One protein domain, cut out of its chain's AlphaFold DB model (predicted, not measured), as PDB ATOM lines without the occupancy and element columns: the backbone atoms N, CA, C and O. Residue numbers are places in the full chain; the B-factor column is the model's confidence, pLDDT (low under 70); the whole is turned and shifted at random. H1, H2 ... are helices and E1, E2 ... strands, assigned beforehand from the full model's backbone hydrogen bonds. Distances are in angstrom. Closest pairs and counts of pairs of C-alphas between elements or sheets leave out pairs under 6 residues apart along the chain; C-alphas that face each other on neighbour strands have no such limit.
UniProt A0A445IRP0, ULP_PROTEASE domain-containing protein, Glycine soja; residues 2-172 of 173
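What this domain is: This is residues 2 to 172 of the 173 residues of the protein "ULP_PROTEASE domain-containing protein" of Glycine soja (UniProt A0A445IRP0). A small wall of two parallel strands, E1 and E2, has the long helix H5 packed on it through residues 79 to 86, and from there an open, thinly joined set of helices spreads out. H6 sits between the sheet and the long helix H7, which meets it near one end and runs outward as an arm, with residues 158 to 167 sticking out; H2 starts from the other end of H6, and H1 lies off by itself. The printed part has 171 residues with seven named helices and two named strands, in the order H1 H2 H3 H4 E1 H5 E2 H6 H7, and its class is mostly helix. It is only just compact, close to loose, with a radius of gyration of the C-alphas of 18.7 A and spans of 52 by 43 by 35 A.

Where its parts are: Find C-alpha 60 at (146.783, 98.977, 148.959); there E1 begins, residues 60 to 64, 12.7 A long. Its neighbour E2 is residues 105 to 109, 12.4 A. Between them in the chain, H5 takes residues 73 to 93, 30.5 A. H6 is residues 120 to 130, 15.6 A. H7, residues 147 to 170, runs 34.7 A from (152.623, 112.122, 120.352) to C-alpha 170 at (177.593, 129.016, 137.597). Earlier come H1, residues 2 to 9; H2, residues 19 to 31, 18.1 A; H3, residues 42 to 46; and H4, residues 51 to 54.

How they stand to each other: Look first at E1 and E2, parallel at 29 degrees: N 61 and O 105 are 2.8 A apart, N 109 and O 63 2.9 A, both within hydrogen-bond range. E1, H5 and E2 form a strand-helix-strand unit, two parallel neighbour strands with a helix between them in the chain, with a right-handed crossover. The closest C-alphas of H5 and E2 are those of Lys 83 and Leu 106, 6.8 A. H6 and H7 only just touch, with 3 pairs of C-alphas within 8 A, through residues 150 to 154 of H7 alone; Ile 122 and Ile 150 have the closest C-alphas, 7.2 A, and the lines are about perpendicular at 81 degrees. H2 and H6 only just touch, only at their ends, with 3 such pairs, through residue 19 of H2 alone; the closest C-alphas, of Pro 19 and Glu 129, are 6.6 A apart, and the lines are about perpendicular at 84 degrees. H3 is close to H5 but not clearly touching, the closest C-alphas being Ser 46 and Met 93, 6.9 A; H3 and H4 are likewise close but not clearly touching, Ser 46 and Lys 53 at 7.6 A. H1 is apart from H2 and H4, for instance. In H1, H2, H3, H5, H6 and H7 every O i to N i+4 pair is within hydrogen-bond range; H4 is too short for one.

The domain as a whole: The C-alphas farthest apart, of Glu 100 and Glu 170, are 52.9 A apart. The printed part has no cut. The links H5 to E2 and H6 to H7 are long. Mean pLDDT of the printed part is 72.9; 70 residues are under 70, among them 2 to 23, 28 to 39, 47 to 57 and 132 to 141.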
ATOM      1  N   MET A   2     143.318 116.590 156.164       43.59
ATOM      2  CA  MET A   2     143.458 115.139 156.480       43.59
ATOM      3  C   MET A   2     142.327 114.588 157.352       43.59
ATOM      4  O   MET A   2     141.759 113.545 157.047       43.59
ATOM      5  N   GLU A   3     141.999 115.320 158.416       45.44
ATOM      6  CA  GLU A   3     140.888 115.007 159.322       45.44
ATOM      7  C   GLU A   3     139.544 114.966 158.570       45.44
ATOM      8  O   GLU A   3     138.742 114.070 158.801       45.44
ATOM      9  N   GLU A   4     139.330 115.867 157.604       49.97
ATOM     10  CA  GLU A   4     138.131 115.884 156.746       49.97
ATOM     11  C   GLU A   4     138.066 114.694 155.788       49.97
ATOM     12  O   GLU A   4     137.014 114.074 155.663       49.97
ATOM     13  N   GLU A   5     139.169 114.355 155.115       42.47
ATOM     14  CA  GLU A   5     139.221 113.203 154.206       42.47
ATOM     15  C   GLU A   5     138.942 111.904 154.975       42.47
ATOM     16  O   GLU A   5     138.122 111.091 154.547       42.47
ATOM     17  N   LYS A   6     139.540 111.757 156.165       52.72
ATOM     18  CA  LYS A   6     139.289 110.631 157.072       52.72
ATOM     19  C   LYS A   6     137.840 110.592 157.553       52.72
ATOM     20  O   LYS A   6     137.238 109.523 157.552       52.72
ATOM     21  N   ALA A   7     137.281 111.739 157.943       57.97
ATOM     22  CA  ALA A   7     135.894 111.849 158.389       57.97
ATOM     23  C   ALA A   7     134.891 111.526 157.269       57.97
ATOM     24  O   ALA A   7     133.828 110.977 157.543       57.97
ATOM     25  N   THR A   8     135.242 111.824 156.017       62.09
ATOM     26  CA  THR A   8     134.368 111.616 154.853       62.09
ATOM     27  C   THR A   8     134.466 110.191 154.305       62.09
ATOM     28  O   THR A   8     133.448 109.575 154.002       62.09
ATOM     29  N   ASN A   9     135.680 109.643 154.200       55.62
ATOM     30  CA  ASN A   9     135.940 108.400 153.465       55.62
ATOM     31  C   ASN A   9     136.300 107.212 154.373       55.62
ATOM     32  O   ASN A   9     136.514 106.106 153.880       55.62
ATOM     33  N   GLY A  10     136.441 107.424 155.687       58.84
ATOM     34  CA  GLY A  10     136.905 106.410 156.645       58.84
ATOM     35  C   GLY A  10     138.386 106.026 156.503       58.84
ATOM     36  O   GLY A  10     138.915 105.282 157.325       58.84
ATOM     37  N   ALA A  11     139.070 106.546 155.484       49.50
ATOM     38  CA  ALA A  11     140.479 106.337 155.194       49.50
ATOM     39  C   ALA A  11     141.072 107.611 154.581       49.50
ATOM     40  O   ALA A  11     140.358 108.414 153.982       49.50
ATOM     41  N   VAL A  12     142.384 107.784 154.718       50.44
ATOM     42  CA  VAL A  12     143.127 108.877 154.085       50.44
ATOM     43  C   VAL A  12     144.006 108.269 153.009       50.44
ATOM     44  O   VAL A  12     144.750 107.322 153.266       50.44
ATOM     45  N   THR A  13     143.931 108.808 151.800       54.75
ATOM     46  CA  THR A  13     144.798 108.378 150.713       54.75
ATOM     47  C   THR A  13     146.068 109.214 150.741       54.75
ATOM     48  O   THR A  13     146.050 110.447 150.696       54.75
ATOM     49  N   ARG A  14     147.215 108.542 150.790       53.50
ATOM     50  CA  ARG A  14     148.486 109.155 150.404       53.50
ATOM     51  C   ARG A  14     149.209 108.294 149.411       53.50
ATOM     52  O   ARG A  14     148.951 107.108 149.231       53.50
ATOM     53  N   HIS A  15     150.155 108.965 148.794       56.62
ATOM     54  CA  HIS A  15     150.910 108.496 147.670       56.62
ATOM     55  C   HIS A  15     152.362 108.493 148.034       56.62
ATOM     56  O   HIS A  15     152.933 109.546 148.336       56.62
ATOM     57  N   MET A  16     152.977 107.330 147.922       53.59
ATOM     58  CA  MET A  16     154.415 107.309 147.752       53.59
ATOM     59  C   MET A  16     154.710 108.069 146.452       53.59
ATOM     60  O   MET A  16     154.165 107.720 145.409       53.59
ATOM     61  N   LEU A  17     155.523 109.127 146.540       59.75
ATOM     62  CA  LEU A  17     155.884 110.006 145.417       59.75
ATOM     63  C   LEU A  17     154.770 110.929 144.874       59.75
ATOM     64  O   LEU A  17     154.906 111.445 143.771       59.75
ATOM     65  N   GLY A  18     153.687 111.176 145.620       58.62
ATOM     66  CA  GLY A  18     152.666 112.149 145.195       58.62
ATOM     67  C   GLY A  18     153.069 113.616 145.409       58.62
ATOM     68  O   GLY A  18     154.154 113.894 145.923       58.62
ATOM     69  N   PRO A  19     152.173 114.577 145.119       57.66
ATOM     70  CA  PRO A  19     152.489 116.009 145.135       57.66
ATOM     71  C   PRO A  19     153.118 116.514 146.440       57.66
ATOM     72  O   PRO A  19     154.000 117.361 146.416       57.66
ATOM     73  N   GLN A  20     152.726 115.965 147.596       61.53
ATOM     74  CA  GLN A  20     153.322 116.325 148.891       61.53
ATOM     75  C   GLN A  20     154.783 115.863 149.024       61.53
ATOM     76  O   GLN A  20     155.620 116.617 149.515       61.53
ATOM     77  N   PHE A  21     155.095 114.648 148.561       66.00
ATOM     78  CA  PHE A  21     156.465 114.135 148.507       66.00
ATOM     79  C   PHE A  21     157.303 114.962 147.527       66.00
ATOM     80  O   PHE A  21     158.394 115.402 147.872       66.00
ATOM     81  N   VAL A  22     156.765 115.224 146.330       65.50
ATOM     82  CA  VAL A  22     157.442 116.004 145.284       65.50
ATOM     83  C   VAL A  22     157.705 117.436 145.753       65.50
ATOM     84  O   VAL A  22     158.822 117.924 145.617       65.50
ATOM     85  N   ASN A  23     156.732 118.087 146.397       66.62
ATOM     86  CA  ASN A  23     156.907 119.426 146.961       66.62
ATOM     87  C   ASN A  23     157.993 119.458 148.042       66.62
ATOM     88  O   ASN A  23     158.799 120.387 148.057       66.62
ATOM     89  N   LYS A  24     158.049 118.448 148.922       70.50
ATOM     90  CA  LYS A  24     159.119 118.340 149.924       70.50
ATOM     91  C   LYS A  24     160.481 118.134 149.260       70.50
ATOM     92  O   LYS A  24     161.423 118.831 149.619       70.50
ATOM     93  N   LEU A  25     160.565 117.248 148.268       69.69
ATOM     94  CA  LEU A  25     161.786 117.005 147.501       69.69
ATOM     95  C   LEU A  25     162.284 118.286 146.815       69.69
ATOM     96  O   LEU A  25     163.461 118.608 146.918       69.69
ATOM     97  N   ILE A  26     161.391 119.055 146.182       68.75
ATOM     98  CA  ILE A  26     161.713 120.352 145.566       68.75
ATOM     99  C   ILE A  26     162.191 121.358 146.621       68.75
ATOM    100  O   ILE A  26     163.195 122.037 146.408       68.75
ATOM    101  N   CYS A  27     161.503 121.456 147.762       71.12
ATOM    102  CA  CYS A  27     161.901 122.355 148.849       71.12
ATOM    103  C   CYS A  27     163.303 122.025 149.373       71.12
ATOM    104  O   CYS A  27     164.122 122.930 149.516       71.12
ATOM    105  N   ASP A  28     163.589 120.746 149.610       69.81
ATOM    106  CA  ASP A  28     164.889 120.298 150.107       69.81
ATOM    107  C   ASP A  28     165.987 120.499 149.050       69.81
ATOM    108  O   ASP A  28     167.088 120.935 149.381       69.81
ATOM    109  N   LEU A  29     165.679 120.281 147.764       68.44
ATOM    110  CA  LEU A  29     166.597 120.558 146.656       68.44
ATOM    111  C   LEU A  29     166.950 122.053 146.578       68.44
ATOM    112  O   LEU A  29     168.119 122.399 146.414       68.44
ATOM    113  N   ASN A  30     165.958 122.932 146.740       69.06
ATOM    114  CA  ASN A  30     166.140 124.387 146.723       69.06
ATOM    115  C   ASN A  30     166.926 124.905 147.935       69.06
ATOM    116  O   ASN A  30     167.569 125.949 147.844       69.06
ATOM    117  N   GLN A  31     166.869 124.192 149.061       68.12
ATOM    118  CA  GLN A  31     167.618 124.506 150.280       68.12
ATOM    119  C   GLN A  31     169.014 123.871 150.304       68.12
ATOM    120  O   GLN A  31     169.813 124.213 151.172       68.12
ATOM    121  N   SER A  32     169.316 122.949 149.383       60.78
ATOM    122  CA  SER A  32     170.612 122.274 149.325       60.78
ATOM    123  C   SER A  32     171.666 123.102 148.580       60.78
ATOM    124  O   SER A  32     171.483 123.508 147.431       60.78
ATOM    125  N   ASN A  33     172.801 123.321 149.237       63.03
ATOM    126  CA  ASN A  33     174.048 123.807 148.659       63.03
ATOM    127  C   ASN A  33     174.879 122.579 148.243       63.03
ATOM    128  O   ASN A  33     174.670 121.486 148.770       63.03
ATOM    129  N   GLU A  34     175.847 122.739 147.338       55.19
ATOM    130  CA  GLU A  34     176.628 121.607 146.805       55.19
ATOM    131  C   GLU A  34     177.379 120.814 147.900       55.19
ATOM    132  O   GLU A  34     177.448 119.589 147.831       55.19
ATOM    133  N   ASP A  35     177.795 121.494 148.974       58.19
ATOM    134  CA  ASP A  35     178.457 120.895 150.145       58.19
ATOM    135  C   ASP A  35     177.499 120.476 151.276       58.19
ATOM    136  O   ASP A  35     177.924 119.914 152.285       58.19
ATOM    137  N   SER A  36     176.197 120.751 151.144       63.78
ATOM    138  CA  SER A  36     175.194 120.494 152.186       63.78
ATOM    139  C   SER A  36     174.144 119.464 151.770       63.78
ATOM    140  O   SER A  36     173.093 119.375 152.413       63.78
ATOM    141  N   TYR A  37     174.389 118.703 150.694       63.06
ATOM    142  CA  TYR A  37     173.493 117.624 150.290       63.06
ATOM    143  C   TYR A  37     173.392 116.597 151.418       63.06
ATOM    144  O   TYR A  37     174.309 115.814 151.671       63.06
ATOM    145  N   LYS A  38     172.246 116.602 152.096       68.38
ATOM    146  CA  LYS A  38     171.911 115.604 153.097       68.38
ATOM    147  C   LYS A  38     171.034 114.547 152.424       68.38
ATOM    148  O   LYS A  38     169.879 114.848 152.118       68.38
ATOM    149  N   PRO A  39     171.545 113.328 152.165       69.19
ATOM    150  CA  PRO A  39     170.694 112.248 151.693       69.19
ATOM    151  C   PRO A  39     169.588 112.002 152.721       69.19
ATOM    152  O   PRO A  39     169.847 112.010 153.928       69.19
ATOM    153  N   TRP A  40     168.364 111.798 152.236       70.25
ATOM    154  CA  TRP A  40     167.231 111.484 153.100       70.25
ATOM    155  C   TRP A  40     167.520 110.206 153.883       70.25
ATOM    156  O   TRP A  40     167.851 109.170 153.298       70.25
ATOM    157  N   CYS A  41     167.399 110.285 155.205       73.69
ATOM    158  CA  CYS A  41     167.491 109.116 156.067       73.69
ATOM    159  C   CYS A  41     166.127 108.426 156.181       73.69
ATOM    160  O   CYS A  41     165.100 108.931 155.713       73.69
ATOM    161  N   ILE A  42     166.100 107.242 156.791       68.50
ATOM    162  CA  ILE A  42     164.862 106.467 156.909       68.50
ATOM    163  C   ILE A  42     163.790 107.226 157.705       68.50
ATOM    164  O   ILE A  42     162.606 107.056 157.433       68.50
ATOM    165  N   GLU A  43     164.194 108.123 158.608       74.38
ATOM    166  CA  GLU A  43     163.329 109.016 159.384       74.38
ATOM    167  C   GLU A  43     162.669 110.124 158.541       74.38
ATOM    168  O   GLU A  43     161.545 110.531 158.861       74.38
ATOM    169  N   ASP A  44     163.324 110.574 157.466       73.75
ATOM    170  CA  ASP A  44     162.780 111.556 156.519       73.75
ATOM    171  C   ASP A  44     161.739 110.887 155.614       73.75
ATOM    172  O   ASP A  44     160.605 111.357 155.491       73.75
ATOM    173  N   VAL A  45     162.087 109.724 155.046       69.69
ATOM    174  CA  VAL A  45     161.169 108.930 154.207       69.69
ATOM    175  C   VAL A  45     159.967 108.475 155.035       69.69
ATOM    176  O   VAL A  45     158.833 108.492 154.560       69.69
ATOM    177  N   SER A  46     160.217 108.121 156.298       70.50
ATOM    178  CA  SER A  46     159.258 107.700 157.318       70.50
ATOM    179  C   SER A  46     158.008 108.580 157.387       70.50
ATOM    180  O   SER A  46     156.912 108.061 157.586       70.50
ATOM    181  N   LEU A  47     158.136 109.894 157.193       69.19
ATOM    182  CA  LEU A  47     157.012 110.837 157.242       69.19
ATOM    183  C   LEU A  47     155.954 110.582 156.159       69.19
ATOM    184  O   LEU A  47     154.808 110.988 156.320       69.19
ATOM    185  N   PHE A  48     156.325 109.889 155.085       65.75
ATOM    186  CA  PHE A  48     155.460 109.611 153.938       65.75
ATOM    187  C   PHE A  48     154.885 108.193 153.936       65.75
ATOM    188  O   PHE A  48     154.060 107.872 153.082       65.75
ATOM    189  N   ILE A  49     155.336 107.339 154.859       63.38
ATOM    190  CA  ILE A  49     155.140 105.881 154.797       63.38
ATOM    191  C   ILE A  49     154.789 105.236 156.143       63.38
ATOM    192  O   ILE A  49     154.206 104.156 156.138       63.38
ATOM    193  N   LEU A  50     155.126 105.839 157.292       65.31
ATOM    194  CA  LEU A  50     154.836 105.242 158.601       65.31
ATOM    195  C   LEU A  50     153.377 105.458 158.993       65.31
ATOM    196  O   LEU A  50     152.995 106.611 159.207       65.31
ATOM    197  N   PRO A  51     152.591 104.391 159.224       63.41
ATOM    198  CA  PRO A  51     151.198 104.520 159.650       63.41
ATOM    199  C   PRO A  51     151.019 105.389 160.900       63.41
ATOM    200  O   PRO A  51     150.085 106.179 160.974       63.41
ATOM    201  N   SER A  52     151.958 105.326 161.851       61.19
ATOM    202  CA  SER A  52     151.936 106.142 163.074       61.19
ATOM    203  C   SER A  52     152.141 107.640 162.830       61.19
ATOM    204  O   SER A  52     151.624 108.452 163.591       61.19
ATOM    205  N   LYS A  53     152.873 108.019 161.774       63.16
ATOM    206  CA  LYS A  53     153.066 109.422 161.369       63.16
ATOM    207  C   LYS A  53     151.990 109.899 160.394       63.16
ATOM    208  O   LYS A  53     151.682 111.085 160.346       63.16
ATOM    209  N   LEU A  54     151.423 108.969 159.630       57.94
ATOM    210  CA  LEU A  54     150.382 109.212 158.641       57.94
ATOM    211  C   LEU A  54     148.974 109.260 159.263       57.94
ATOM    212  O   LEU A  54     148.112 109.990 158.782       57.94
ATOM    213  N   GLY A  55     148.738 108.518 160.349       54.72
ATOM    214  CA  GLY A  55     147.445 108.417 161.033       54.72
ATOM    215  C   GLY A  55     146.461 107.415 160.408       54.72
ATOM    216  O   GLY A  55     145.262 107.476 160.714       54.72
ATOM    217  N   TYR A  56     146.936 106.527 159.526       57.84
ATOM    218  CA  TYR A  56     146.160 105.482 158.842       57.84
ATOM    219  C   TYR A  56     147.076 104.377 158.275       57.84
ATOM    220  O   TYR A  56     148.274 104.589 158.076       57.84
ATOM    221  N   ASP A  57     146.502 103.204 157.996       64.00
ATOM    222  CA  ASP A  57     147.232 102.023 157.522       64.00
ATOM    223  C   ASP A  57     147.417 101.991 155.999       64.00
ATOM    224  O   ASP A  57     146.529 102.370 155.232       64.00
ATOM    225  N   ILE A  58     148.559 101.461 155.549       70.44
ATOM    226  CA  ILE A  58     148.822 101.184 154.132       70.44
ATOM    227  C   ILE A  58     148.409  99.744 153.833       70.44
ATOM    228  O   ILE A  58     149.080  98.798 154.238       70.44
ATOM    229  N   ASN A  59     147.317  99.574 153.094       72.75
ATOM    230  CA  ASN A  59     146.751  98.264 152.753       72.75
ATOM    231  C   ASN A  59     146.636  98.021 151.236       72.75
ATOM    232  O   ASN A  59     146.312  96.910 150.806       72.75
ATOM    233  N   GLN A  60     146.910  99.035 150.413       75.50
ATOM    234  CA  GLN A  60     146.783  98.977 148.959       75.50
ATOM    235  C   GLN A  60     148.033  99.514 148.265       75.50
ATOM    236  O   GLN A  60     148.579 100.548 148.637       75.50
ATOM    237  N   CYS A  61     148.448  98.821 147.209       78.44
ATOM    238  CA  CYS A  61     149.467  99.262 146.268       78.44
ATOM    239  C   CYS A  61     148.793  99.446 144.906       78.44
ATOM    240  O   CYS A  61     148.215  98.501 144.367       78.44
ATOM    241  N   LYS A  62     148.825 100.667 144.369       79.12
ATOM    242  CA  LYS A  62     148.241 100.976 143.061       79.12
ATOM    243  C   LYS A  62     149.320 100.868 141.997       79.12
ATOM    244  O   LYS A  62     150.270 101.644 141.997       79.12
ATOM    245  N   LEU A  63     149.171  99.892 141.110       80.69
ATOM    246  CA  LEU A  63     150.062  99.690 139.982       80.69
ATOM    247  C   LEU A  63     149.553 100.497 138.793       80.69
ATOM    248  O   LEU A  63     148.450 100.266 138.292       80.69
ATOM    249  N   VAL A  64     150.390 101.418 138.332       82.88
ATOM    250  CA  VAL A  64     150.144 102.225 137.142       82.88
ATOM    251  C   VAL A  64     151.100 101.762 136.050       82.88
ATOM    252  O   VAL A  64     152.312 101.733 136.254       82.88
ATOM    253  N   ASN A  65     150.561 101.373 134.898       84.12
ATOM    254  CA  ASN A  65     151.348 100.815 133.805       84.12
ATOM    255  C   ASN A  65     150.783 101.261 132.455       84.12
ATOM    256  O   ASN A  65     149.693 100.841 132.072       84.12
ATOM    257  N   SER A  66     151.545 102.078 131.728       87.44
ATOM    258  CA  SER A  66     151.176 102.584 130.402       87.44
ATOM    259  C   SER A  66     151.391 101.571 129.279       87.44
ATOM    260  O   SER A  66     150.869 101.770 128.189       87.44
ATOM    261  N   MET A  67     152.145 100.491 129.488       85.31
ATOM    262  CA  MET A  67     152.400  99.512 128.427       85.31
ATOM    263  C   MET A  67     151.132  98.721 128.081       85.31
ATOM    264  O   MET A  67     150.299  98.434 128.947       85.31
ATOM    265  N   HIS A  68     150.998  98.353 126.806       68.88
ATOM    266  CA  HIS A  68     150.032  97.346 126.376       68.88
ATOM    267  C   HIS A  68     150.453  95.981 126.924       68.88
ATOM    268  O   HIS A  68     151.579  95.551 126.689       68.88
ATOM    269  N   ASP A  69     149.550  95.292 127.618       66.12
ATOM    270  CA  ASP A  69     149.796  93.939 128.105       66.12
ATOM    271  C   ASP A  69     148.671  93.001 127.679       66.12
ATOM    272  O   ASP A  69     147.514  93.174 128.058       66.12
ATOM    273  N   ASN A  70     149.044  91.947 126.959       55.84
ATOM    274  CA  ASN A  70     148.292  90.702 126.989       55.84
ATOM    275  C   ASN A  70     148.693  89.988 128.289       55.84
ATOM    276  O   ASN A  70     149.878  89.734 128.511       55.84
ATOM    277  N   PHE A  71     147.731  89.703 129.167       56.53
ATOM    278  CA  PHE A  71     147.949  89.043 130.460       56.53
ATOM    279  C   PHE A  71     148.741  87.729 130.305       56.53
ATOM    280  O   PHE A  71     148.181  86.702 129.931       56.53
ATOM    281  N   SER A  72     150.046  87.753 130.596       62.09
ATOM    282  CA  SER A  72     150.929  86.578 130.533       62.09
ATOM    283  C   SER A  72     151.352  86.104 131.926       62.09
ATOM    284  O   SER A  72     151.430  86.889 132.874       62.09
ATOM    285  N   THR A  73     151.692  84.817 132.050       62.28
ATOM    286  CA  THR A  73     152.187  84.189 133.293       62.28
ATOM    287  C   THR A  73     153.397  84.920 133.894       62.28
ATOM    288  O   THR A  73     153.515  85.017 135.112       62.28
ATOM    289  N   SER A  74     154.264  85.498 133.055       69.62
ATOM    290  CA  SER A  74     155.435  86.275 133.489       69.62
ATOM    291  C   SER A  74     155.047  87.520 134.301       69.62
ATOM    292  O   SER A  74     155.674  87.831 135.314       69.62
ATOM    293  N   LYS A  75     153.958  88.201 133.919       70.94
ATOM    294  CA  LYS A  75     153.496  89.409 134.612       70.94
ATOM    295  C   LYS A  75     152.932  89.099 135.998       70.94
ATOM    296  O   LYS A  75     153.202  89.839 136.934       70.94
ATOM    297  N   LYS A  76     152.231  87.971 136.158       78.50
ATOM    298  CA  LYS A  76     151.748  87.523 137.474       78.50
ATOM    299  C   LYS A  76     152.905  87.297 138.453       78.50
ATOM    300  O   LYS A  76     152.831  87.737 139.592       78.50
ATOM    301  N   ASN A  77     154.000  86.695 137.984       83.25
ATOM    302  CA  ASN A  77     155.196  86.501 138.807       83.25
ATOM    303  C   ASN A  77     155.827  87.837 139.234       83.25
ATOM    304  O   ASN A  77     156.302  87.956 140.362       83.25
ATOM    305  N   LEU A  78     155.818  88.844 138.352       82.62
ATOM    306  CA  LEU A  78     156.281  90.196 138.681       82.62
ATOM    307  C   LEU A  78     155.374  90.876 139.711       82.62
ATOM    308  O   LEU A  78     155.887  91.447 140.671       82.62
ATOM    309  N   ASP A  79     154.055  90.783 139.548       84.31
ATOM    310  CA  ASP A  79     153.080  91.326 140.498       84.31
ATOM    311  C   ASP A  79     153.235  90.681 141.887       84.31
ATOM    312  O   ASP A  79     153.273  91.386 142.899       84.31
ATOM    313  N   ASP A  80     153.398  89.355 141.943       86.12
ATOM    314  CA  ASP A  80     153.613  88.608 143.186       86.12
ATOM    315  C   ASP A  80     154.950  88.983 143.849       86.12
ATOM    316  O   ASP A  80     155.002  89.237 145.058       86.12
ATOM    317  N   ALA A  81     156.027  89.098 143.063       86.25
ATOM    318  CA  ALA A  81     157.330  89.537 143.555       86.25
ATOM    319  C   ALA A  81     157.284  90.979 144.082       86.25
ATOM    320  O   ALA A  81     157.795  91.261 145.168       86.25
ATOM    321  N   MET A  82     156.633  91.890 143.355       84.06
ATOM    322  CA  MET A  82     156.441  93.278 143.770       84.06
ATOM    323  C   MET A  82     155.637  93.349 145.069       84.06
ATOM    324  O   MET A  82     156.065  93.999 146.023       84.06
ATOM    325  N   LYS A  83     154.514  92.627 145.154       85.00
ATOM    326  CA  LYS A  83     153.697  92.541 146.369       85.00
ATOM    327  C   LYS A  83     154.509  92.030 147.558       85.00
ATOM    328  O   LYS A  83     154.402  92.593 148.646       85.00
ATOM    329  N   HIS A  84     155.349  91.014 147.360       85.00
ATOM    330  CA  HIS A  84     156.247  90.521 148.404       85.00
ATOM    331  C   HIS A  84     157.247  91.596 148.855       85.00
ATOM    332  O   HIS A  84     157.380  91.841 150.052       85.00
ATOM    333  N   ARG A  85     157.907  92.295 147.923       84.50
ATOM    334  CA  ARG A  85     158.865  93.367 148.254       84.50
ATOM    335  C   ARG A  85     158.218  94.542 148.978       84.50
ATOM    336  O   ARG A  85     158.786  95.037 149.947       84.50
ATOM    337  N   PHE A  86     157.015  94.948 148.578       81.75
ATOM    338  CA  PHE A  86     156.282  95.992 149.292       81.75
ATOM    339  C   PHE A  86     155.892  95.564 150.708       81.75
ATOM    340  O   PHE A  86     155.955  96.390 151.613       81.75
ATOM    341  N   LYS A  87     155.552  94.290 150.943       82.12
ATOM    342  CA  LYS A  87     155.333  93.787 152.310       82.12
ATOM    343  C   LYS A  87     156.592  93.890 153.164       82.12
ATOM    344  O   LYS A  87     156.505  94.321 154.307       82.12
ATOM    345  N   GLU A  88     157.749  93.520 152.620       83.31
ATOM    346  CA  GLU A  88     159.025  93.662 153.332       83.31
ATOM    347  C   GLU A  88     159.312  95.123 153.669       83.31
ATOM    348  O   GLU A  88     159.689  95.424 154.799       83.31
ATOM    349  N   LEU A  89     159.061  96.026 152.721       79.25
ATOM    350  CA  LEU A  89     159.179  97.458 152.941       79.25
ATOM    351  C   LEU A  89     158.216  97.939 154.040       79.25
ATOM    352  O   LEU A  89     158.652  98.629 154.952       79.25
ATOM    353  N   LEU A  90     156.940  97.530 154.030       76.56
ATOM    354  CA  LEU A  90     155.984  97.881 155.092       76.56
ATOM    355  C   LEU A  90     156.430  97.397 156.474       76.56
ATOM    356  O   LEU A  90     156.316  98.153 157.433       76.56
ATOM    357  N   VAL A  91     156.948  96.172 156.580       80.12
ATOM    358  CA  VAL A  91     157.459  95.615 157.844       80.12
ATOM    359  C   VAL A  91     158.684  96.385 158.332       80.12
ATOM    360  O   VAL A  91     158.762  96.731 159.504       80.12
ATOM    361  N   LEU A  92     159.619  96.714 157.435       76.38
ATOM    362  CA  LEU A  92     160.779  97.545 157.778       76.38
ATOM    363  C   LEU A  92     160.361  98.932 158.277       76.38
ATOM    364  O   LEU A  92     161.003  99.495 159.159       76.38
ATOM    365  N   MET A  93     159.291  99.481 157.709       72.31
ATOM    366  CA  MET A  93     158.805 100.816 158.039       72.31
ATOM    367  C   MET A  93     157.888 100.822 159.264       72.31
ATOM    368  O   MET A  93     157.769 101.860 159.895       72.31
ATOM    369  N   ASN A  94     157.248  99.709 159.629       72.19
ATOM    370  CA  ASN A  94     156.334  99.624 160.766       72.19
ATOM    371  C   ASN A  94     156.801  98.545 161.761       72.19
ATOM    372  O   ASN A  94     156.443  97.379 161.595       72.19
ATOM    373  N   PRO A  95     157.535  98.920 162.830       67.38
ATOM    374  CA  PRO A  95     158.103  97.971 163.794       67.38
ATOM    375  C   PRO A  95     157.075  97.072 164.500       67.38
ATOM    376  O   PRO A  95     157.449  96.040 165.050       67.38
ATOM    377  N   GLY A  96     155.794  97.462 164.516       72.12
ATOM    378  CA  GLY A  96     154.700  96.668 165.085       72.12
ATOM    379  C   GLY A  96     154.034  95.698 164.102       72.12
ATOM    380  O   GLY A  96     153.148  94.949 164.505       72.12
ATOM    381  N   LEU A  97     154.423  95.715 162.822       75.38
ATOM    382  CA  LEU A  97     153.850  94.882 161.768       75.38
ATOM    383  C   LEU A  97     154.784  93.709 161.457       75.38
ATOM    384  O   LEU A  97     155.974  93.892 161.218       75.38
ATOM    385  N   THR A  98     154.242  92.496 161.406       76.56
ATOM    386  CA  THR A  98     154.996  91.292 161.017       76.56
ATOM    387  C   THR A  98     154.735  90.933 159.554       76.56
ATOM    388  O   THR A  98     153.745  91.368 158.961       76.56
ATOM    389  N   LYS A  99     155.593  90.107 158.938       71.94
ATOM    390  CA  LYS A  99     155.392  89.681 157.538       71.94
ATOM    391  C   LYS A  99     154.078  88.916 157.345       71.94
ATOM    392  O   LYS A  99     153.471  89.014 156.279       71.94
ATOM    393  N   GLU A 100     153.638  88.183 158.364       75.88
ATOM    394  CA  GLU A 100     152.412  87.380 158.349       75.88
ATOM    395  C   GLU A 100     151.156  88.250 158.486       75.88
ATOM    396  O   GLU A 100     150.128  87.943 157.886       75.88
ATOM    397  N   SER A 101     151.248  89.350 159.239       74.25
ATOM    398  CA  SER A 101     150.152  90.308 159.440       74.25
ATOM    399  C   SER A 101     150.092  91.388 158.354       74.25
ATOM    400  O   SER A 101     149.028  91.955 158.103       74.25
ATOM    401  N   ALA A 102     151.197  91.637 157.647       75.81
ATOM    402  CA  ALA A 102     151.246  92.561 156.522       75.81
ATOM    403  C   ALA A 102     150.425  92.036 155.329       75.81
ATOM    404  O   ALA A 102     150.816  91.100 154.614       75.81
ATOM    405  N   SER A 103     149.298  92.692 155.058       78.25
ATOM    406  CA  SER A 103     148.486  92.458 153.865       78.25
ATOM    407  C   SER A 103     148.517  93.672 152.948       78.25
ATOM    408  O   SER A 103     148.254  94.794 153.369       78.25
ATOM    409  N   ILE A 104     148.835  93.428 151.679       81.75
ATOM    410  CA  ILE A 104     148.782  94.431 150.616       81.75
ATOM    411  C   ILE A 104     147.919  93.876 149.498       81.75
ATOM    412  O   ILE A 104     148.170  92.783 148.973       81.75
ATOM    413  N   THR A 105     146.927  94.654 149.103       83.44
ATOM    414  CA  THR A 105     146.163  94.422 147.884       83.44
ATOM    415  C   THR A 105     146.822  95.184 146.746       83.44
ATOM    416  O   THR A 105     147.029  96.391 146.846       83.44
ATOM    417  N   LEU A 106     147.169  94.480 145.669       81.25
ATOM    418  CA  LEU A 106     147.651  95.118 144.451       81.25
ATOM    419  C   LEU A 106     146.445  95.476 143.581       81.25
ATOM    420  O   LEU A 106     145.628  94.605 143.283       81.25
ATOM    421  N   LEU A 107     146.333  96.740 143.192       80.56
ATOM    422  CA  LEU A 107     145.261  97.241 142.346       80.56
ATOM    423  C   LEU A 107     145.846  97.802 141.053       80.56
ATOM    424  O   LEU A 107     146.604  98.769 141.083       80.56
ATOM    425  N   HIS A 108     145.451  97.226 139.922       80.81
ATOM    426  CA  HIS A 108     145.779  97.771 138.609       80.81
ATOM    427  C   HIS A 108     144.899  98.984 138.330       80.81
ATOM    428  O   HIS A 108     143.672  98.888 138.362       80.81
ATOM    429  N   VAL A 109     145.531 100.124 138.074       80.19
ATOM    430  CA  VAL A 109     144.835 101.345 137.673       80.19
ATOM    431  C   VAL A 109     144.691 101.344 136.160       80.19
ATOM    432  O   VAL A 109     145.668 101.125 135.440       80.19
ATOM    433  N   ASP A 110     143.478 101.612 135.684       80.75
ATOM    434  CA  ASP A 110     143.252 101.821 134.261       80.75
ATOM    435  C   ASP A 110     143.767 103.204 133.854       80.75
ATOM    436  O   ASP A 110     143.269 104.236 134.306       80.75
ATOM    437  N   VAL A 111     144.824 103.212 133.045       83.12
ATOM    438  CA  VAL A 111     145.478 104.421 132.547       83.12
ATOM    439  C   VAL A 111     145.684 104.331 131.037       83.12
ATOM    440  O   VAL A 111     145.807 103.218 130.506       83.12
ATOM    441  N   PRO A 112     145.764 105.482 130.345       87.06
ATOM    442  CA  PRO A 112     146.098 105.555 128.936       87.06
ATOM    443  C   PRO A 112     147.316 104.713 128.580       87.06
ATOM    444  O   PRO A 112     148.298 104.610 129.330       87.06
ATOM    445  N   ARG A 113     147.224 104.071 127.418       87.31
ATOM    446  CA  ARG A 113     148.266 103.181 126.930       87.31
ATOM    447  C   ARG A 113     149.193 103.949 126.013       87.31
ATOM    448  O   ARG A 113     148.752 104.602 125.073       87.31
ATOM    449  N   GLN A 114     150.487 103.829 126.267       88.56
ATOM    450  CA  GLN A 114     151.479 104.381 125.366       88.56
ATOM    451  C   GLN A 114     151.506 103.579 124.066       88.56
ATOM    452  O   GLN A 114     151.447 102.350 124.069       88.56
ATOM    453  N   GLN A 115     151.675 104.280 122.952       87.19
ATOM    454  CA  GLN A 115     151.643 103.671 121.620       87.19
ATOM    455  C   GLN A 115     153.000 103.090 121.181       87.19
ATOM    456  O   GLN A 115     153.109 102.498 120.111       87.19
ATOM    457  N   ASN A 116     154.058 103.269 121.978       87.38
ATOM    458  CA  ASN A 116     155.416 102.809 121.672       87.38
ATOM    459  C   ASN A 116     156.090 102.187 122.904       87.38
ATOM    460  O   ASN A 116     155.462 102.007 123.935       87.38
ATOM    461  N   ILE A 117     157.372 101.831 122.812       86.50
ATOM    462  CA  ILE A 117     158.105 101.129 123.883       86.50
ATOM    463  C   ILE A 117     159.040 102.029 124.709       86.50
ATOM    464  O   ILE A 117     159.763 101.527 125.562       86.50
ATOM    465  N   HIS A 118     159.065 103.338 124.454       88.69
ATOM    466  CA  HIS A 118     160.082 104.254 124.994       88.69
ATOM    467  C   HIS A 118     159.505 105.503 125.682       88.69
ATOM    468  O   HIS A 118     160.254 106.303 126.241       88.69
ATOM    469  N   ASP A 119     158.181 105.668 125.697       90.44
ATOM    470  CA  ASP A 119     157.506 106.787 126.367       90.44
ATOM    471  C   ASP A 119     157.094 106.473 127.815       90.44
ATOM    472  O   ASP A 119     156.491 107.323 128.472       90.44
ATOM    473  N   CYS A 120     157.428 105.292 128.349       88.31
ATOM    474  CA  CYS A 120     156.997 104.862 129.688       88.31
ATOM    475  C   CYS A 120     157.479 105.793 130.795       88.31
ATOM    476  O   CYS A 120     156.705 106.114 131.692       88.31
ATOM    477  N   GLY A 121     158.704 106.311 130.686       88.25
ATOM    478  CA  GLY A 121     159.215 107.316 131.616       88.25
ATOM    479  C   GLY A 121     158.371 108.595 131.626       88.25
ATOM    480  O   GLY A 121     158.052 109.101 132.695       88.25
ATOM    481  N   ILE A 122     157.940 109.081 130.454       89.50
ATOM    482  CA  ILE A 122     157.097 110.285 130.359       89.50
ATOM    483  C   ILE A 122     155.720 110.041 130.973       89.50
ATOM    484  O   ILE A 122     155.245 110.869 131.747       89.50
ATOM    485  N   HIS A 123     155.100 108.898 130.675       88.75
ATOM    486  CA  HIS A 123     153.797 108.551 131.239       88.75
ATOM    487  C   HIS A 123     153.869 108.437 132.761       88.75
ATOM    488  O   HIS A 123     153.068 109.062 133.444       88.75
ATOM    489  N   VAL A 124     154.867 107.727 133.303       85.81
ATOM    490  CA  VAL A 124     155.071 107.604 134.755       85.81
ATOM    491  C   VAL A 124     155.235 108.976 135.413       85.81
ATOM    492  O   VAL A 124     154.572 109.236 136.415       85.81
ATOM    493  N   LEU A 125     156.050 109.869 134.841       84.19
ATOM    494  CA  LEU A 125     156.236 111.225 135.367       84.19
ATOM    495  C   LEU A 125     154.931 112.025 135.360       84.19
ATOM    496  O   LEU A 125     154.563 112.605 136.378       84.19
ATOM    497  N   LYS A 126     154.201 112.018 134.240       84.38
ATOM    498  CA  LYS A 126     152.925 112.735 134.136       84.38
ATOM    499  C   LYS A 126     151.864 112.153 135.059       84.38
ATOM    500  O   LYS A 126     151.102 112.926 135.626       84.38
ATOM    501  N   TYR A 127     151.827 110.832 135.237       82.12
ATOM    502  CA  TYR A 127     150.961 110.195 136.221       82.12
ATOM    503  C   TYR A 127     151.320 110.693 137.616       82.12
ATOM    504  O   TYR A 127     150.454 111.244 138.275       82.12
ATOM    505  N   MET A 128     152.583 110.621 138.037       77.88
ATOM    506  CA  MET A 128     153.006 111.113 139.358       77.88
ATOM    507  C   MET A 128     152.688 112.599 139.590       77.88
ATOM    508  O   MET A 128     152.295 112.967 140.693       77.88
ATOM    509  N   GLU A 129     152.824 113.440 138.562       76.38
ATOM    510  CA  GLU A 129     152.547 114.881 138.639       76.38
ATOM    511  C   GLU A 129     151.071 115.189 138.929       76.38
ATOM    512  O   GLU A 129     150.775 116.063 139.742       76.38
ATOM    513  N   ILE A 130     150.145 114.480 138.274       74.81
ATOM    514  CA  ILE A 130     148.706 114.797 138.324       74.81
ATOM    515  C   ILE A 130     147.894 113.853 139.217       74.81
ATOM    516  O   ILE A 130     146.709 114.097 139.452       74.81
ATOM    517  N   TRP A 131     148.500 112.766 139.691       73.25
ATOM    518  CA  TRP A 131     147.822 111.720 140.445       73.25
ATOM    519  C   TRP A 131     147.428 112.200 141.843       73.25
ATOM    520  O   TRP A 131     148.263 112.505 142.696       73.25
ATOM    521  N   ASP A 132     146.118 112.235 142.082       69.31
ATOM    522  CA  ASP A 132     145.492 112.704 143.321       69.31
ATOM    523  C   ASP A 132     145.162 111.570 144.301       69.31
ATOM    524  O   ASP A 132     144.987 111.810 145.493       69.31
ATOM    525  N   GLY A 133     145.201 110.320 143.833       63.59
ATOM    526  CA  GLY A 133     145.227 109.098 144.653       63.59
ATOM    527  C   GLY A 133     143.960 108.331 144.585       63.59
ATOM    528  O   GLY A 133     143.900 107.196 145.045       63.59
ATOM    529  N   SER A 134     142.970 108.915 143.946       63.16
ATOM    530  CA  SER A 134     141.758 108.249 143.562       63.16
ATOM    531  C   SER A 134     142.026 107.284 142.399       63.16
ATOM    532  O   SER A 134     142.964 107.433 141.626       63.16
ATOM    533  N   ILE A 135     141.202 106.242 142.286       60.19
ATOM    534  CA  ILE A 135     141.157 105.410 141.067       60.19
ATOM    535  C   ILE A 135     140.473 106.194 139.928       60.19
ATOM    536  O   ILE A 135     140.686 105.902 138.757       60.19
ATOM    537  N   LYS A 136     139.654 107.193 140.288       58.34
ATOM    538  CA  LYS A 136     138.904 108.076 139.396       58.34
ATOM    539  C   LYS A 136     139.314 109.521 139.651       58.34
ATOM    540  O   LYS A 136     138.819 110.135 140.591       58.34
ATOM    541  N   TRP A 137     140.183 110.045 138.800       60.88
ATOM    542  CA  TRP A 137     140.710 111.400 138.917       60.88
ATOM    543  C   TRP A 137     139.607 112.441 138.678       60.88
ATOM    544  O   TRP A 137     139.263 112.700 137.532       60.88
ATOM    545  N   GLN A 138     139.023 113.024 139.731       54.47
ATOM    546  CA  GLN A 138     137.924 114.010 139.631       54.47
ATOM    547  C   GLN A 138     136.810 113.618 138.629       54.47
ATOM    548  O   GLN A 138     136.383 114.439 137.816       54.47
ATOM    549  N   ASP A 139     136.400 112.345 138.623       59.81
ATOM    550  CA  ASP A 139     135.442 111.762 137.659       59.81
ATOM    551  C   ASP A 139     135.867 111.795 136.174       59.81
ATOM    552  O   ASP A 139     135.085 111.465 135.281       59.81
ATOM    553  N   LYS A 140     137.124 112.136 135.894       59.47
ATOM    554  CA  LYS A 140     137.753 112.139 134.573       59.47
ATOM    555  C   LYS A 140     138.737 110.973 134.448       59.47
ATOM    556  O   LYS A 140     139.328 110.497 135.418       59.47
ATOM    557  N   THR A 141     138.931 110.504 133.221       65.38
ATOM    558  CA  THR A 141     140.008 109.567 132.894       65.38
ATOM    559  C   THR A 141     141.345 110.300 132.883       65.38
ATOM    560  O   THR A 141     141.413 111.471 132.502       65.38
ATOM    561  N   MET A 142     142.416 109.609 133.278       76.19
ATOM    562  CA  MET A 142     143.783 110.111 133.135       76.19
ATOM    563  C   MET A 142     144.022 110.570 131.671       76.19
ATOM    564  O   MET A 142     143.535 109.889 130.764       76.19
ATOM    565  N   PRO A 143     144.711 111.700 131.411       79.06
ATOM    566  CA  PRO A 143     144.838 112.246 130.058       79.06
ATOM    567  C   PRO A 143     145.623 111.327 129.122       79.06
ATOM    568  O   PRO A 143     146.734 110.910 129.452       79.06
ATOM    569  N   ASP A 144     145.061 111.056 127.945       85.94
ATOM    570  CA  ASP A 144     145.757 110.354 126.868       85.94
ATOM    571  C   ASP A 144     146.580 111.347 126.034       85.94
ATOM    572  O   ASP A 144     146.040 112.124 125.238       85.94
ATOM    573  N   TYR A 145     147.892 111.357 126.265       86.38
ATOM    574  CA  TYR A 145     148.803 112.310 125.641       86.38
ATOM    575  C   TYR A 145     149.064 111.950 124.182       86.38
ATOM    576  O   TYR A 145     149.578 110.880 123.856       86.38
ATOM    577  N   GLN A 146     148.808 112.899 123.287       88.38
ATOM    578  CA  GLN A 146     149.152 112.742 121.881       88.38
ATOM    579  C   GLN A 146     150.671 112.806 121.689       88.38
ATOM    580  O   GLN A 146     151.381 113.511 122.409       88.38
ATOM    581  N   HIS A 147     151.183 112.156 120.642       88.00
ATOM    582  CA  HIS A 147     152.623 112.122 120.352       88.00
ATOM    583  C   HIS A 147     153.277 113.520 120.337       88.00
ATOM    584  O   HIS A 147     154.344 113.729 120.912       88.00
ATOM    585  N   LYS A 148     152.598 114.515 119.747       91.19
ATOM    586  CA  LYS A 148     153.060 115.915 119.715       91.19
ATOM    587  C   LYS A 148     153.223 116.534 121.110       91.19
ATOM    588  O   LYS A 148     154.067 117.404 121.296       91.19
ATOM    589  N   GLU A 149     152.406 116.122 122.072       91.56
ATOM    590  CA  GLU A 149     152.450 116.606 123.454       91.56
ATOM    591  C   GLU A 149     153.593 115.930 124.207       91.56
ATOM    592  O   GLU A 149     154.368 116.613 124.873       91.56
ATOM    593  N   ILE A 150     153.782 114.624 124.004       91.38
ATOM    594  CA  ILE A 150     154.916 113.873 124.559       91.38
ATOM    595  C   ILE A 150     156.252 114.465 124.092       91.38
ATOM    596  O   ILE A 150     157.166 114.631 124.900       91.38
ATOM    597  N   LEU A 151     156.375 114.838 122.812       91.12
ATOM    598  CA  LEU A 151     157.582 115.496 122.296       91.12
ATOM    599  C   LEU A 151     157.857 116.839 122.982       91.12
ATOM    600  O   LEU A 151     159.004 117.119 123.325       91.12
ATOM    601  N   LYS A 152     156.819 117.645 123.230       92.50
ATOM    602  CA  LYS A 152     156.959 118.912 123.963       92.50
ATOM    603  C   LYS A 152     157.381 118.686 125.411       92.50
ATOM    604  O   LYS A 152     158.262 119.386 125.895       92.50
ATOM    605  N   ILE A 153     156.801 117.686 126.080       90.12
ATOM    606  CA  ILE A 153     157.178 117.323 127.454       90.12
ATOM    607  C   ILE A 153     158.650 116.903 127.500       90.12
ATOM    608  O   ILE A 153     159.396 117.396 128.339       90.12
ATOM    609  N   ARG A 154     159.101 116.056 126.565       89.19
ATOM    610  CA  ARG A 154     160.520 115.680 126.454       89.19
ATOM    611  C   ARG A 154     161.424 116.893 126.306       89.19
ATOM    612  O   ARG A 154     162.408 116.998 127.027       89.19
ATOM    613  N   GLN A 155     161.096 117.787 125.376       89.94
ATOM    614  CA  GLN A 155     161.875 119.001 125.141       89.94
ATOM    615  C   GLN A 155     161.956 119.865 126.402       89.94
ATOM    616  O   GLN A 155     163.052 120.291 126.748       89.94
ATOM    617  N   SER A 156     160.840 120.048 127.115       88.69
ATOM    618  CA  SER A 156     160.827 120.763 128.398       88.69
ATOM    619  C   SER A 156     161.775 120.117 129.401       88.69
ATOM    620  O   SER A 156     162.663 120.789 129.903       88.69
ATOM    621  N   LEU A 157     161.679 118.798 129.608       85.19
ATOM    622  CA  LEU A 157     162.533 118.086 130.565       85.19
ATOM    623  C   LEU A 157     164.030 118.225 130.248       85.19
ATOM    624  O   LEU A 157     164.846 118.306 131.166       85.19
ATOM    625  N   TYR A 158     164.404 118.261 128.966       84.12
ATOM    626  CA  TYR A 158     165.788 118.518 128.562       84.12
ATOM    627  C   TYR A 158     166.234 119.946 128.880       84.12
ATOM    628  O   TYR A 158     167.345 120.126 129.376       84.12
ATOM    629  N   VAL A 159     165.391 120.943 128.596       84.81
ATOM    630  CA  VAL A 159     165.684 122.354 128.888       84.81
ATOM    631  C   VAL A 159     165.786 122.573 130.396       84.81
ATOM    632  O   VAL A 159     166.809 123.063 130.859       84.81
ATOM    633  N   ASP A 160     164.803 122.100 131.163       79.00
ATOM    634  CA  ASP A 160     164.776 122.213 132.623       79.00
ATOM    635  C   ASP A 160     166.014 121.548 133.247       79.00
ATOM    636  O   ASP A 160     166.687 122.118 134.108       79.00
ATOM    637  N   GLY A 161     166.370 120.349 132.774       77.94
ATOM    638  CA  GLY A 161     167.576 119.648 133.211       77.94
ATOM    639  C   GLY A 161     168.864 120.408 132.880       77.94
ATOM    640  O   GLY A 161     169.769 120.479 133.714       77.94
ATOM    641  N   PHE A 162     168.948 121.001 131.687       79.25
ATOM    642  CA  PHE A 162     170.091 121.814 131.281       79.25
ATOM    643  C   PHE A 162     170.212 123.091 132.118       79.25
ATOM    644  O   PHE A 162     171.308 123.408 132.577       79.25
ATOM    645  N   ASP A 163     169.106 123.784 132.385       76.38
ATOM    646  CA  ASP A 163     169.087 125.005 133.192       76.38
ATOM    647  C   ASP A 163     169.491 124.735 134.646       76.38
ATOM    648  O   ASP A 163     170.267 125.499 135.230       76.38
ATOM    649  N   ILE A 164     169.057 123.604 135.218       73.62
ATOM    650  CA  ILE A 164     169.506 123.153 136.544       73.62
ATOM    651  C   ILE A 164     171.020 122.913 136.546       73.62
ATOM    652  O   ILE A 164     171.716 123.365 137.458       73.62
ATOM    653  N   LEU A 165     171.547 122.212 135.537       73.44
ATOM    654  CA  LEU A 165     172.982 121.939 135.428       73.44
ATOM    655  C   LEU A 165     173.792 123.224 135.237       73.44
ATOM    656  O   LEU A 165     174.808 123.406 135.904       73.44
ATOM    657  N   LYS A 166     173.321 124.135 134.386       77.62
ATOM    658  CA  LYS A 166     173.944 125.438 134.145       77.62
ATOM    659  C   LYS A 166     173.979 126.281 135.418       77.62
ATOM    660  O   LYS A 166     175.051 126.725 135.812       77.62
ATOM    661  N   THR A 167     172.848 126.408 136.111       72.69
ATOM    662  CA  THR A 167     172.753 127.130 137.392       72.69
ATOM    663  C   THR A 167     173.712 126.548 138.433       72.69
ATOM    664  O   THR A 167     174.319 127.282 139.210       72.69
ATOM    665  N   ARG A 168     173.867 125.218 138.466       69.81
ATOM    666  CA  ARG A 168     174.817 124.551 139.367       69.81
ATOM    667  C   ARG A 168     176.273 124.836 139.000       69.81
ATOM    668  O   ARG A 168     177.073 125.060 139.897       69.81
ATOM    669  N   LEU A 169     176.611 124.864 137.712       71.19
ATOM    670  CA  LEU A 169     177.961 125.199 137.249       71.19
ATOM    671  C   LEU A 169     178.318 126.668 137.498       71.19
ATOM    672  O   LEU A 169     179.446 126.954 137.877       71.19
ATOM    673  N   GLU A 170     177.371 127.589 137.332       74.69
ATOM    674  CA  GLU A 170     177.593 129.016 137.597       74.69
ATOM    675  C   GLU A 170     177.821 129.306 139.085       74.69
ATOM    676  O   GLU A 170     178.582 130.203 139.412       74.69
ATOM    677  N   LYS A 171     177.237 128.516 139.997       65.75
ATOM    678  CA  LYS A 171     177.489 128.627 141.446       65.75
ATOM    679  C   LYS A 171     178.859 128.092 141.895       65.75
ATOM    680  O   LYS A 171     179.199 128.261 143.063       65.75
ATOM    681  N   ARG A 172     179.617 127.422 141.014       58.16
ATOM    682  CA  ARG A 172     180.966 126.897 141.313       58.16
ATOM    683  C   ARG A 172     182.097 127.900 141.077       58.16
ATOM    684  O   ARG A 172     183.225 127.602 141.469       58.16
TER     685      ARG A 172